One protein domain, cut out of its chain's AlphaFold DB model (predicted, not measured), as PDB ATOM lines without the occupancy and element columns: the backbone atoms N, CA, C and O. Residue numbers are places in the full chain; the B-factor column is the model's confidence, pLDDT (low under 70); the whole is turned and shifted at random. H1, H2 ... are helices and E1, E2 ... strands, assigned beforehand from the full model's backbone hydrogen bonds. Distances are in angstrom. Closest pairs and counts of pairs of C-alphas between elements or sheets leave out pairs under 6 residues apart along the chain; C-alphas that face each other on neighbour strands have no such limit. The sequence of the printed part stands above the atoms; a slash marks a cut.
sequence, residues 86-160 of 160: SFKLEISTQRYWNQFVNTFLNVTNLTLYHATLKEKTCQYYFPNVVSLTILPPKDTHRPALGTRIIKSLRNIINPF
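Overview. This is residues 86 to 160 of the 160 residues of the protein "Hypothetical protein" of Rotaria sp. Silwood2 (UniProt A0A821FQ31). With little regular structure, this is a small wall of three parallel strands, E1, E3 and E4, with long loops between its strands and one helix, H1, off the sheet. The printed part has 75 residues, 28 in named elements, with four named strands, then H1. The class is mixed, the sheet's order E1, E3, E4. The whole is compact, radius of gyration of the C-alphas 12.3 A, spanning 37 by 25 by 22 A.

Along the chain. E1, residues 86 to 89, begins at C-alpha 86 (189.526, 215.375, 247.861). E2 is residues 93 to 95, E3 109 to 113 and E4 131 to 135. H1, residues 147 to 157, 15.6 A long, ends at C-alpha 157 (178.237, 223.069, 245.571).

Arrangement. E1 and E3 are parallel at 16 degrees; N 87 and O 109 are 2.9 A apart. E3 and E4 are parallel at 18 degrees; N 133 and O 110 are 2.8 A apart. E2 pairs with no named strand. H1 is not on the sheet; every O i to N i+4 pair in it is within hydrogen-bond range.

Size, cuts and confidence. The printed part has no cut. The links E2 to E3, E3 to E4 and E4 to H1 are long. Residues 91 to 103, 118 to 123, 137 to 145 and 159 to 160 have pLDDT under 70.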
ATOM      1  N   SER A  86     190.618 216.250 247.461       76.31
ATOM      2  CA  SER A  86     189.526 215.375 247.861       76.31
ATOM      3  C   SER A  86     189.083 215.693 249.281       76.31
ATOM      4  O   SER A  86     189.910 215.708 250.193       76.31
ATOM      5  N   PHE A  87     187.782 215.876 249.479       78.00
ATOM      6  CA  PHE A  87     187.192 216.128 250.789       78.00
ATOM      7  C   PHE A  87     186.096 215.108 251.085       78.00
ATOM      8  O   PHE A  87     185.252 214.823 250.231       78.00
ATOM      9  N   LYS A  88     186.086 214.581 252.310       80.00
ATOM     10  CA  LYS A  88     185.029 213.703 252.808       80.00
ATOM     11  C   LYS A  88     184.374 214.356 254.014       80.00
ATOM     12  O   LYS A  88     185.012 214.508 255.049       80.00
ATOM     13  N   LEU A  89     183.111 214.737 253.864       73.25
ATOM     14  CA  LEU A  89     182.339 215.327 254.948       73.25
ATOM     15  C   LEU A  89     181.743 214.207 255.800       73.25
ATOM     16  O   LEU A  89     180.815 213.542 255.343       73.25
ATOM     17  N   GLU A  90     182.291 213.972 256.991       70.44
ATOM     18  CA  GLU A  90     181.774 212.972 257.932       70.44
ATOM     19  C   GLU A  90     180.465 213.452 258.600       70.44
ATOM     20  O   GLU A  90     180.036 214.598 258.468       70.44
ATOM     21  N   ILE A  91     179.766 212.522 259.245       62.53
ATOM     22  CA  ILE A  91     178.540 212.799 260.007       62.53
ATOM     23  C   ILE A  91     178.956 213.365 261.376       62.53
ATOM     24  O   ILE A  91     180.047 213.051 261.842       62.53
ATOM     25  N   SER A  92     178.110 214.180 262.020       62.94
ATOM     26  CA  SER A  92     178.304 214.657 263.408       62.94
ATOM     27  C   SER A  92     179.537 215.535 263.675       62.94
ATOM     28  O   SER A  92     179.847 215.844 264.827       62.94
ATOM     29  N   THR A  93     180.210 216.011 262.633       62.47
ATOM     30  CA  THR A  93     181.375 216.889 262.766       62.47
ATOM     31  C   THR A  93     180.946 218.333 262.976       62.47
ATOM     32  O   THR A  93     180.330 218.950 262.101       62.47
ATOM     33  N   GLN A  94     181.309 218.893 264.125       67.06
ATOM     34  CA  GLN A  94     181.253 220.324 264.358       67.06
ATOM     35  C   GLN A  94     182.556 220.962 263.891       67.06
ATOM     36  O   GLN A  94     183.663 220.485 264.146       67.06
ATOM     37  N   ARG A  95     182.423 222.078 263.186       66.94
ATOM     38  CA  ARG A  95     183.563 222.868 262.750       66.94
ATOM     39  C   ARG A  95     183.634 224.122 263.594       66.94
ATOM     40  O   ARG A  95     182.642 224.839 263.721       66.94
ATOM     41  N   TYR A  96     184.817 224.411 264.121       65.88
ATOM     42  CA  TYR A  96     185.060 225.732 264.675       65.88
ATOM     43  C   TYR A  96     185.015 226.756 263.546       65.88
ATOM     44  O   TYR A  96     185.716 226.610 262.542       65.88
ATOM     45  N   TRP A  97     184.144 227.757 263.687       55.53
ATOM     46  CA  TRP A  97     183.986 228.804 262.686       55.53
ATOM     47  C   TRP A  97     185.323 229.513 262.488       55.53
ATOM     48  O   TRP A  97     185.785 230.245 263.361       55.53
ATOM     49  N   ASN A  98     185.931 229.305 261.327       56.66
ATOM     50  CA  ASN A  98     187.066 230.094 260.882       56.66
ATOM     51  C   ASN A  98     186.530 231.181 259.952       56.66
ATOM     52  O   ASN A  98     185.755 230.892 259.044       56.66
ATOM     53  N   GLN A  99     186.947 232.430 260.155       53.00
ATOM     54  CA  GLN A  99     186.467 233.596 259.393       53.00
ATOM     55  C   GLN A  99     186.885 233.599 257.904       53.00
ATOM     56  O   GLN A  99     186.667 234.583 257.199       53.00
ATOM     57  N   PHE A 100     187.480 232.516 257.399       53.28
ATOM     58  CA  PHE A 100     187.957 232.437 256.025       53.28
ATOM     59  C   PHE A 100     186.825 232.133 255.046       53.28
ATOM     60  O   PHE A 100     186.307 231.023 254.958       53.28
ATOM     61  N   VAL A 101     186.508 233.140 254.239       50.94
ATOM     62  CA  VAL A 101     185.787 232.992 252.977       50.94
ATOM     63  C   VAL A 101     186.720 232.251 251.999       50.94
ATOM     64  O   VAL A 101     187.862 232.667 251.823       50.94
ATOM     65  N   ASN A 102     186.246 231.175 251.354       55.22
ATOM     66  CA  ASN A 102     186.937 230.398 250.295       55.22
ATOM     67  C   ASN A 102     187.926 229.285 250.717       55.22
ATOM     68  O   ASN A 102     188.878 228.978 250.001       55.22
ATOM     69  N   THR A 103     187.683 228.601 251.830       67.81
ATOM     70  CA  THR A 103     188.539 227.508 252.330       67.81
ATOM     71  C   THR A 103     188.618 226.246 251.456       67.81
ATOM     72  O   THR A 103     189.563 225.476 251.592       67.81
ATOM     73  N   PHE A 104     187.668 226.015 250.543       75.44
ATOM     74  CA  PHE A 104     187.594 224.779 249.742       75.44
ATOM     75  C   PHE A 104     187.842 224.969 248.246       75.44
ATOM     76  O   PHE A 104     187.410 224.146 247.442       75.44
ATOM     77  N   LEU A 105     188.556 226.028 247.854       76.31
ATOM     78  CA  LEU A 105     188.875 226.290 246.443       76.31
ATOM     79  C   LEU A 105     189.612 225.125 245.766       76.31
ATOM     80  O   LEU A 105     189.420 224.892 244.578       76.31
ATOM     81  N   ASN A 106     190.429 224.380 246.508       79.50
ATOM     82  CA  ASN A 106     191.202 223.276 245.942       79.50
ATOM     83  C   ASN A 106     190.406 221.968 245.840       79.50
ATOM     84  O   ASN A 106     190.854 221.041 245.167       79.50
ATOM     85  N   VAL A 107     189.247 221.873 246.498       81.75
ATOM     86  CA  VAL A 107     188.452 220.644 246.526       81.75
ATOM     87  C   VAL A 107     187.728 220.481 245.198       81.75
ATOM     88  O   VAL A 107     186.798 221.219 244.882       81.75
ATOM     89  N   THR A 108     188.132 219.460 244.450       85.88
ATOM     90  CA  THR A 108     187.534 219.080 243.166       85.88
ATOM     91  C   THR A 108     186.738 217.780 243.266       85.88
ATOM     92  O   THR A 108     185.791 217.577 242.507       85.88
ATOM     93  N   ASN A 109     187.065 216.927 244.243       86.19
ATOM     94  CA  ASN A 109     186.377 215.670 244.518       86.19
ATOM     95  C   ASN A 109     185.724 215.717 245.905       86.19
ATOM     96  O   ASN A 109     186.414 215.830 246.919       86.19
ATOM     97  N   LEU A 110     184.401 215.594 245.968       84.56
ATOM     98  CA  LEU A 110     183.636 215.679 247.209       84.56
ATOM     99  C   LEU A 110     182.908 214.364 247.492       84.56
ATOM    100  O   LEU A 110     182.166 213.855 246.655       84.56
ATOM    101  N   THR A 111     183.092 213.823 248.695       86.88
ATOM    102  CA  THR A 111     182.325 212.682 249.208       86.88
ATOM    103  C   THR A 111     181.459 213.131 250.378       86.88
ATOM    104  O   THR A 111     181.969 213.665 251.362       86.88
ATOM    105  N   LEU A 112     180.151 212.899 250.284       81.88
ATOM    106  CA  LEU A 112     179.168 213.272 251.301       81.88
ATOM    107  C   LEU A 112     178.444 212.032 251.809       81.88
ATOM    108  O   LEU A 112     178.067 211.173 251.014       81.88
ATOM    109  N   TYR A 113     178.159 211.960 253.107       78.38
ATOM    110  CA  TYR A 113     177.163 211.006 253.588       78.38
ATOM    111  C   TYR A 113     175.762 211.575 253.437       78.38
ATOM    112  O   TYR A 113     175.497 212.751 253.688       78.38
ATOM    113  N   HIS A 114     174.824 210.695 253.104       76.81
ATOM    114  CA  HIS A 114     173.417 211.049 253.004       76.81
ATOM    115  C   HIS A 114     172.860 211.708 254.283       76.81
ATOM    116  O   HIS A 114     171.990 212.577 254.212       76.81
ATOM    117  N   ALA A 115     173.341 211.297 255.460       73.62
ATOM    118  CA  ALA A 115     172.916 211.875 256.733       73.62
ATOM    119  C   ALA A 115     173.297 213.360 256.853       73.62
ATOM    120  O   ALA A 115     172.461 214.156 257.276       73.62
ATOM    121  N   THR A 116     174.478 213.755 256.370       70.88
ATOM    122  CA  THR A 116     174.954 215.140 256.456       70.88
ATOM    123  C   THR A 116     174.125 216.106 255.608       70.88
ATOM    124  O   THR A 116     173.975 217.275 255.940       70.88
ATOM    125  N   LEU A 117     173.483 215.614 254.543       72.00
ATOM    126  CA  LEU A 117     172.586 216.416 253.700       72.00
ATOM    127  C   LEU A 117     171.237 216.733 254.366       72.00
ATOM    128  O   LEU A 117     170.503 217.604 253.886       72.00
ATOM    129  N   LYS A 118     170.887 216.030 255.451       67.19
ATOM    130  CA  LYS A 118     169.674 216.296 256.242       67.19
ATOM    131  C   LYS A 118     169.892 217.351 257.327       67.19
ATOM    132  O   LYS A 118     168.906 217.875 257.847       67.19
ATOM    133  N   GLU A 119     171.139 217.654 257.675       64.06
ATOM    134  CA  GLU A 119     171.462 218.628 258.712       64.06
ATOM    135  C   GLU A 119     171.248 220.056 258.190       64.06
ATOM    136  O   GLU A 119     171.740 220.447 257.133       64.06
ATOM    137  N   LYS A 120     170.474 220.859 258.935       53.56
ATOM    138  CA  LYS A 120     170.126 222.247 258.566       53.56
ATOM    139  C   LYS A 120     171.324 223.209 258.594       53.56
ATOM    140  O   LYS A 120     171.197 224.331 258.114       53.56
ATOM    141  N   THR A 121     172.445 222.797 259.175       53.44
ATOM    142  CA  THR A 121     173.580 223.643 259.572       53.44
ATOM    143  C   THR A 121     174.820 223.444 258.706       53.44
ATOM    144  O   THR A 121     175.917 223.791 259.130       53.44
ATOM    145  N   CYS A 122     174.682 222.889 257.498       57.69
ATOM    146  CA  CYS A 122     175.822 222.699 256.607       57.69
ATOM    147  C   CYS A 122     176.366 224.065 256.137       57.69
ATOM    148  O   CYS A 122     175.863 224.654 255.185       57.69
ATOM    149  N   GLN A 123     177.380 224.580 256.837       66.75
ATOM    150  CA  GLN A 123     178.088 225.839 256.549       66.75
ATOM    151  C   GLN A 123     179.210 225.656 255.511       66.75
ATOM    152  O   GLN A 123     180.133 226.463 255.422       66.75
ATOM    153  N   TYR A 124     179.181 224.558 254.757       74.00
ATOM    154  CA  TYR A 124     180.243 224.195 253.833       74.00
ATOM    155  C   TYR A 124     179.891 224.681 252.432       74.00
ATOM    156  O   TYR A 124     178.794 224.412 251.948       74.00
ATOM    157  N   TYR A 125     180.839 225.346 251.776       79.19
ATOM    158  CA  TYR A 125     180.730 225.742 250.377       79.19
ATOM    159  C   TYR A 125     181.970 225.295 249.601       79.19
ATOM    160  O   TYR A 125     183.091 225.652 249.963       79.19
ATOM    161  N   PHE A 126     181.761 224.518 248.537       82.94
ATOM    162  CA  PHE A 126     182.807 223.955 247.690       82.94
ATOM    163  C   PHE A 126     182.630 224.445 246.239       82.94
ATOM    164  O   PHE A 126     181.901 223.820 245.470       82.94
ATOM    165  N   PRO A 127     183.286 225.553 245.846       82.25
ATOM    166  CA  PRO A 127     183.027 226.228 244.566       82.25
ATOM    167  C   PRO A 127     183.510 225.465 243.324       82.25
ATOM    168  O   PRO A 127     183.006 225.702 242.234       82.25
ATOM    169  N   ASN A 128     184.497 224.574 243.469       86.38
ATOM    170  CA  ASN A 128     185.222 223.975 242.341       86.38
ATOM    171  C   ASN A 128     185.019 222.451 242.227       86.38
ATOM    172  O   ASN A 128     185.842 221.753 241.633       86.38
ATOM    173  N   VAL A 129     183.938 221.914 242.801       86.44
ATOM    174  CA  VAL A 129     183.646 220.473 242.761       86.44
ATOM    175  C   VAL A 129     183.266 220.050 241.347       86.44
ATOM    176  O   VAL A 129     182.283 220.525 240.787       86.44
ATOM    177  N   VAL A 130     184.013 219.092 240.802       87.38
ATOM    178  CA  VAL A 130     183.750 218.468 239.493       87.38
ATOM    179  C   VAL A 130     183.309 217.010 239.626       87.38
ATOM    180  O   VAL A 130     182.716 216.459 238.704       87.38
ATOM    181  N   SER A 131     183.570 216.382 240.777       88.19
ATOM    182  CA  SER A 131     183.190 215.003 241.084       88.19
ATOM    183  C   SER A 131     182.512 214.925 242.450       88.19
ATOM    184  O   SER A 131     183.061 215.389 243.451       88.19
ATOM    185  N   LEU A 132     181.320 214.324 242.497       87.06
ATOM    186  CA  LEU A 132     180.511 214.181 243.706       87.06
ATOM    187  C   LEU A 132     180.130 212.715 243.928       87.06
ATOM    188  O   LEU A 132     179.486 212.096 243.084       87.06
ATOM    189  N   THR A 133     180.460 212.188 245.104       87.69
ATOM    190  CA  THR A 133     180.026 210.868 245.578       87.69
ATOM    191  C   THR A 133     179.117 211.029 246.791       87.69
ATOM    192  O   THR A 133     179.487 211.684 247.764       87.69
ATOM    193  N   ILE A 134     177.935 210.410 246.764       83.88
ATOM    194  CA  ILE A 134     177.021 210.375 247.911       83.88
ATOM    195  C   ILE A 134     176.988 208.952 248.462       83.88
ATOM    196  O   ILE A 134     176.530 208.026 247.795       83.88
ATOM    197  N   LEU A 135     177.472 208.788 249.688       82.38
ATOM    198  CA  LEU A 135     177.445 207.521 250.401       82.38
ATOM    199  C   LEU A 135     176.055 207.292 251.016       82.38
ATOM    200  O   LEU A 135     175.472 208.226 251.587       82.38
ATOM    201  N   PRO A 136     175.511 206.065 250.919       73.88
ATOM    202  CA  PRO A 136     174.213 205.736 251.492       73.88
ATOM    203  C   PRO A 136     174.225 205.883 253.026       73.88
ATOM    204  O   PRO A 136     175.295 205.886 253.644       73.88
ATOM    205  N   PRO A 137     173.048 206.001 253.670       68.50
ATOM    206  CA  PRO A 137     172.962 205.871 255.119       68.50
ATOM    207  C   PRO A 137     173.511 204.505 255.545       68.50
ATOM    208  O   PRO A 137     173.372 203.526 254.813       68.50
ATOM    209  N   LYS A 138     174.093 204.433 256.747       64.69
ATOM    210  CA  LYS A 138     174.486 203.147 257.344       64.69
ATOM    211  C   LYS A 138     173.271 202.240 257.599       64.69
ATOM    212  O   LYS A 138     173.421 201.024 257.578       64.69
ATOM    213  N   ASP A 139     172.083 202.825 257.751       60.03
ATOM    214  CA  ASP A 139     170.827 202.093 257.904       60.03
ATOM    215  C   ASP A 139     170.200 201.769 256.540       60.03
ATOM    216  O   ASP A 139     170.076 202.623 255.661       60.03
ATOM    217  N   THR A 140     169.770 200.517 256.378       53.28
ATOM    218  CA  THR A 140     169.365 199.842 255.128       53.28
ATOM    219  C   THR A 140     168.159 200.431 254.387       53.28
ATOM    220  O   THR A 140     167.745 199.901 253.352       53.28
ATOM    221  N   HIS A 141     167.579 201.533 254.855       57.84
ATOM    222  CA  HIS A 141     166.512 202.209 254.133       57.84
ATOM    223  C   HIS A 141     167.097 203.099 253.042       57.84
ATOM    224  O   HIS A 141     167.603 204.183 253.323       57.84
ATOM    225  N   ARG A 142     166.982 202.639 251.785       55.28
ATOM    226  CA  ARG A 142     167.270 203.433 250.581       55.28
ATOM    227  C   ARG A 142     166.548 204.775 250.687       55.28
ATOM    228  O   ARG A 142     165.321 204.807 250.560       55.28
ATOM    229  N   PRO A 143     167.257 205.881 250.922       57.84
ATOM    230  CA  PRO A 143     166.585 207.153 250.987       57.84
ATOM    231  C   PRO A 143     166.321 207.620 249.557       57.84
ATOM    232  O   PRO A 143     167.216 207.640 248.712       57.84
ATOM    233  N   ALA A 144     165.081 208.002 249.276       61.19
ATOM    234  CA  ALA A 144     164.790 208.756 248.070       61.19
ATOM    235  C   ALA A 144     165.534 210.102 248.138       61.19
ATOM    236  O   ALA A 144     165.521 210.766 249.181       61.19
ATOM    237  N   LEU A 145     166.149 210.516 247.024       63.31
ATOM    238  CA  LEU A 145     166.678 211.868 246.808       63.31
ATOM    239  C   LEU A 145     165.510 212.867 246.799       63.31
ATOM    240  O   LEU A 145     165.016 213.291 245.760       63.31
ATOM    241  N   GLY A 146     165.007 213.190 247.987       70.31
ATOM    242  CA  GLY A 146     163.930 214.149 248.174       70.31
ATOM    243  C   GLY A 146     164.394 215.582 247.913       70.31
ATOM    244  O   GLY A 146     165.574 215.915 248.019       70.31
ATOM    245  N   THR A 147     163.434 216.467 247.656       73.31
ATOM    246  CA  THR A 147     163.648 217.900 247.382       73.31
ATOM    247  C   THR A 147     164.521 218.614 248.420       73.31
ATOM    248  O   THR A 147     165.290 219.507 248.069       73.31
ATOM    249  N   ARG A 148     164.465 218.196 249.692       72.38
ATOM    250  CA  ARG A 148     165.331 218.724 250.760       72.38
ATOM    251  C   ARG A 148     166.814 218.450 250.515       72.38
ATOM    252  O   ARG A 148     167.618 219.357 250.677       72.38
ATOM    253  N   ILE A 149     167.160 217.236 250.093       75.62
ATOM    254  CA  ILE A 149     168.550 216.832 249.838       75.62
ATOM    255  C   ILE A 149     169.099 217.594 248.634       75.62
ATOM    256  O   ILE A 149     170.215 218.098 248.686       75.62
ATOM    257  N   ILE A 150     168.287 217.747 247.582       78.12
ATOM    258  CA  ILE A 150     168.647 218.531 246.393       78.12
ATOM    259  C   ILE A 150     168.933 219.989 246.775       78.12
ATOM    260  O   ILE A 150     169.915 220.567 246.312       78.12
ATOM    261  N   LYS A 151     168.105 220.583 247.644       80.44
ATOM    262  CA  LYS A 151     168.322 221.949 248.133       80.44
ATOM    263  C   LYS A 151     169.615 222.068 248.947       80.44
ATOM    264  O   LYS A 151     170.382 222.992 248.704       80.44
ATOM    265  N   SER A 152     169.873 221.133 249.865       78.94
ATOM    266  CA  SER A 152     171.125 221.107 250.632       78.94
ATOM    267  C   SER A 152     172.341 220.974 249.714       78.94
ATOM    268  O   SER A 152     173.303 221.710 249.881       78.94
ATOM    269  N   LEU A 153     172.280 220.093 248.708       80.62
ATOM    270  CA  LEU A 153     173.348 219.944 247.719       80.62
ATOM    271  C   LEU A 153     173.615 221.256 246.985       80.62
ATOM    272  O   LEU A 153     174.764 221.676 246.942       80.62
ATOM    273  N   ARG A 154     172.578 221.941 246.482       81.69
ATOM    274  CA  ARG A 154     172.748 223.252 245.831       81.69
ATOM    275  C   ARG A 154     173.498 224.227 246.731       81.69
ATOM    276  O   ARG A 154     174.513 224.751 246.311       81.69
ATOM    277  N   ASN A 155     173.104 224.371 247.993       78.88
ATOM    278  CA  ASN A 155     173.804 225.277 248.910       78.88
ATOM    279  C   ASN A 155     175.295 224.929 249.103       78.88
ATOM    280  O   ASN A 155     176.097 225.827 249.335       78.88
ATOM    281  N   ILE A 156     175.658 223.646 249.007       79.00
ATOM    282  CA  ILE A 156     177.020 223.148 249.243       79.00
ATOM    283  C   ILE A 156     177.921 223.325 248.015       79.00
ATOM    284  O   ILE A 156     179.089 223.670 248.177       79.00
ATOM    285  N   ILE A 157     177.415 223.075 246.802       79.62
ATOM    286  CA  ILE A 157     178.237 223.069 245.571       79.62
ATOM    287  C   ILE A 157     177.949 224.229 244.611       79.62
ATOM    288  O   ILE A 157     178.782 224.532 243.768       79.62
ATOM    289  N   ASN A 158     176.784 224.871 244.705       73.19
ATOM    290  CA  ASN A 158     176.404 226.002 243.861       73.19
ATOM    291  C   ASN A 158     175.297 226.860 244.526       73.19
ATOM    292  O   ASN A 158     174.109 226.644 244.259       73.19
ATOM    293  N   PRO A 159     175.652 227.802 245.420       58.44
ATOM    294  CA  PRO A 159     174.706 228.606 246.192       58.44
ATOM    295  C   PRO A 159     173.966 229.676 245.365       58.44
ATOM    296  O   PRO A 159     173.208 230.448 245.953       58.44
ATOM    297  N   PHE A 160     174.157 229.710 244.039       49.12
ATOM    298  CA  PHE A 160     173.548 230.659 243.103       49.12
ATOM    299  C   PHE A 160     172.664 229.955 242.063       49.12
ATOM    300  O   PHE A 160     173.111 228.952 241.451       49.12
TER     301      PHE A 160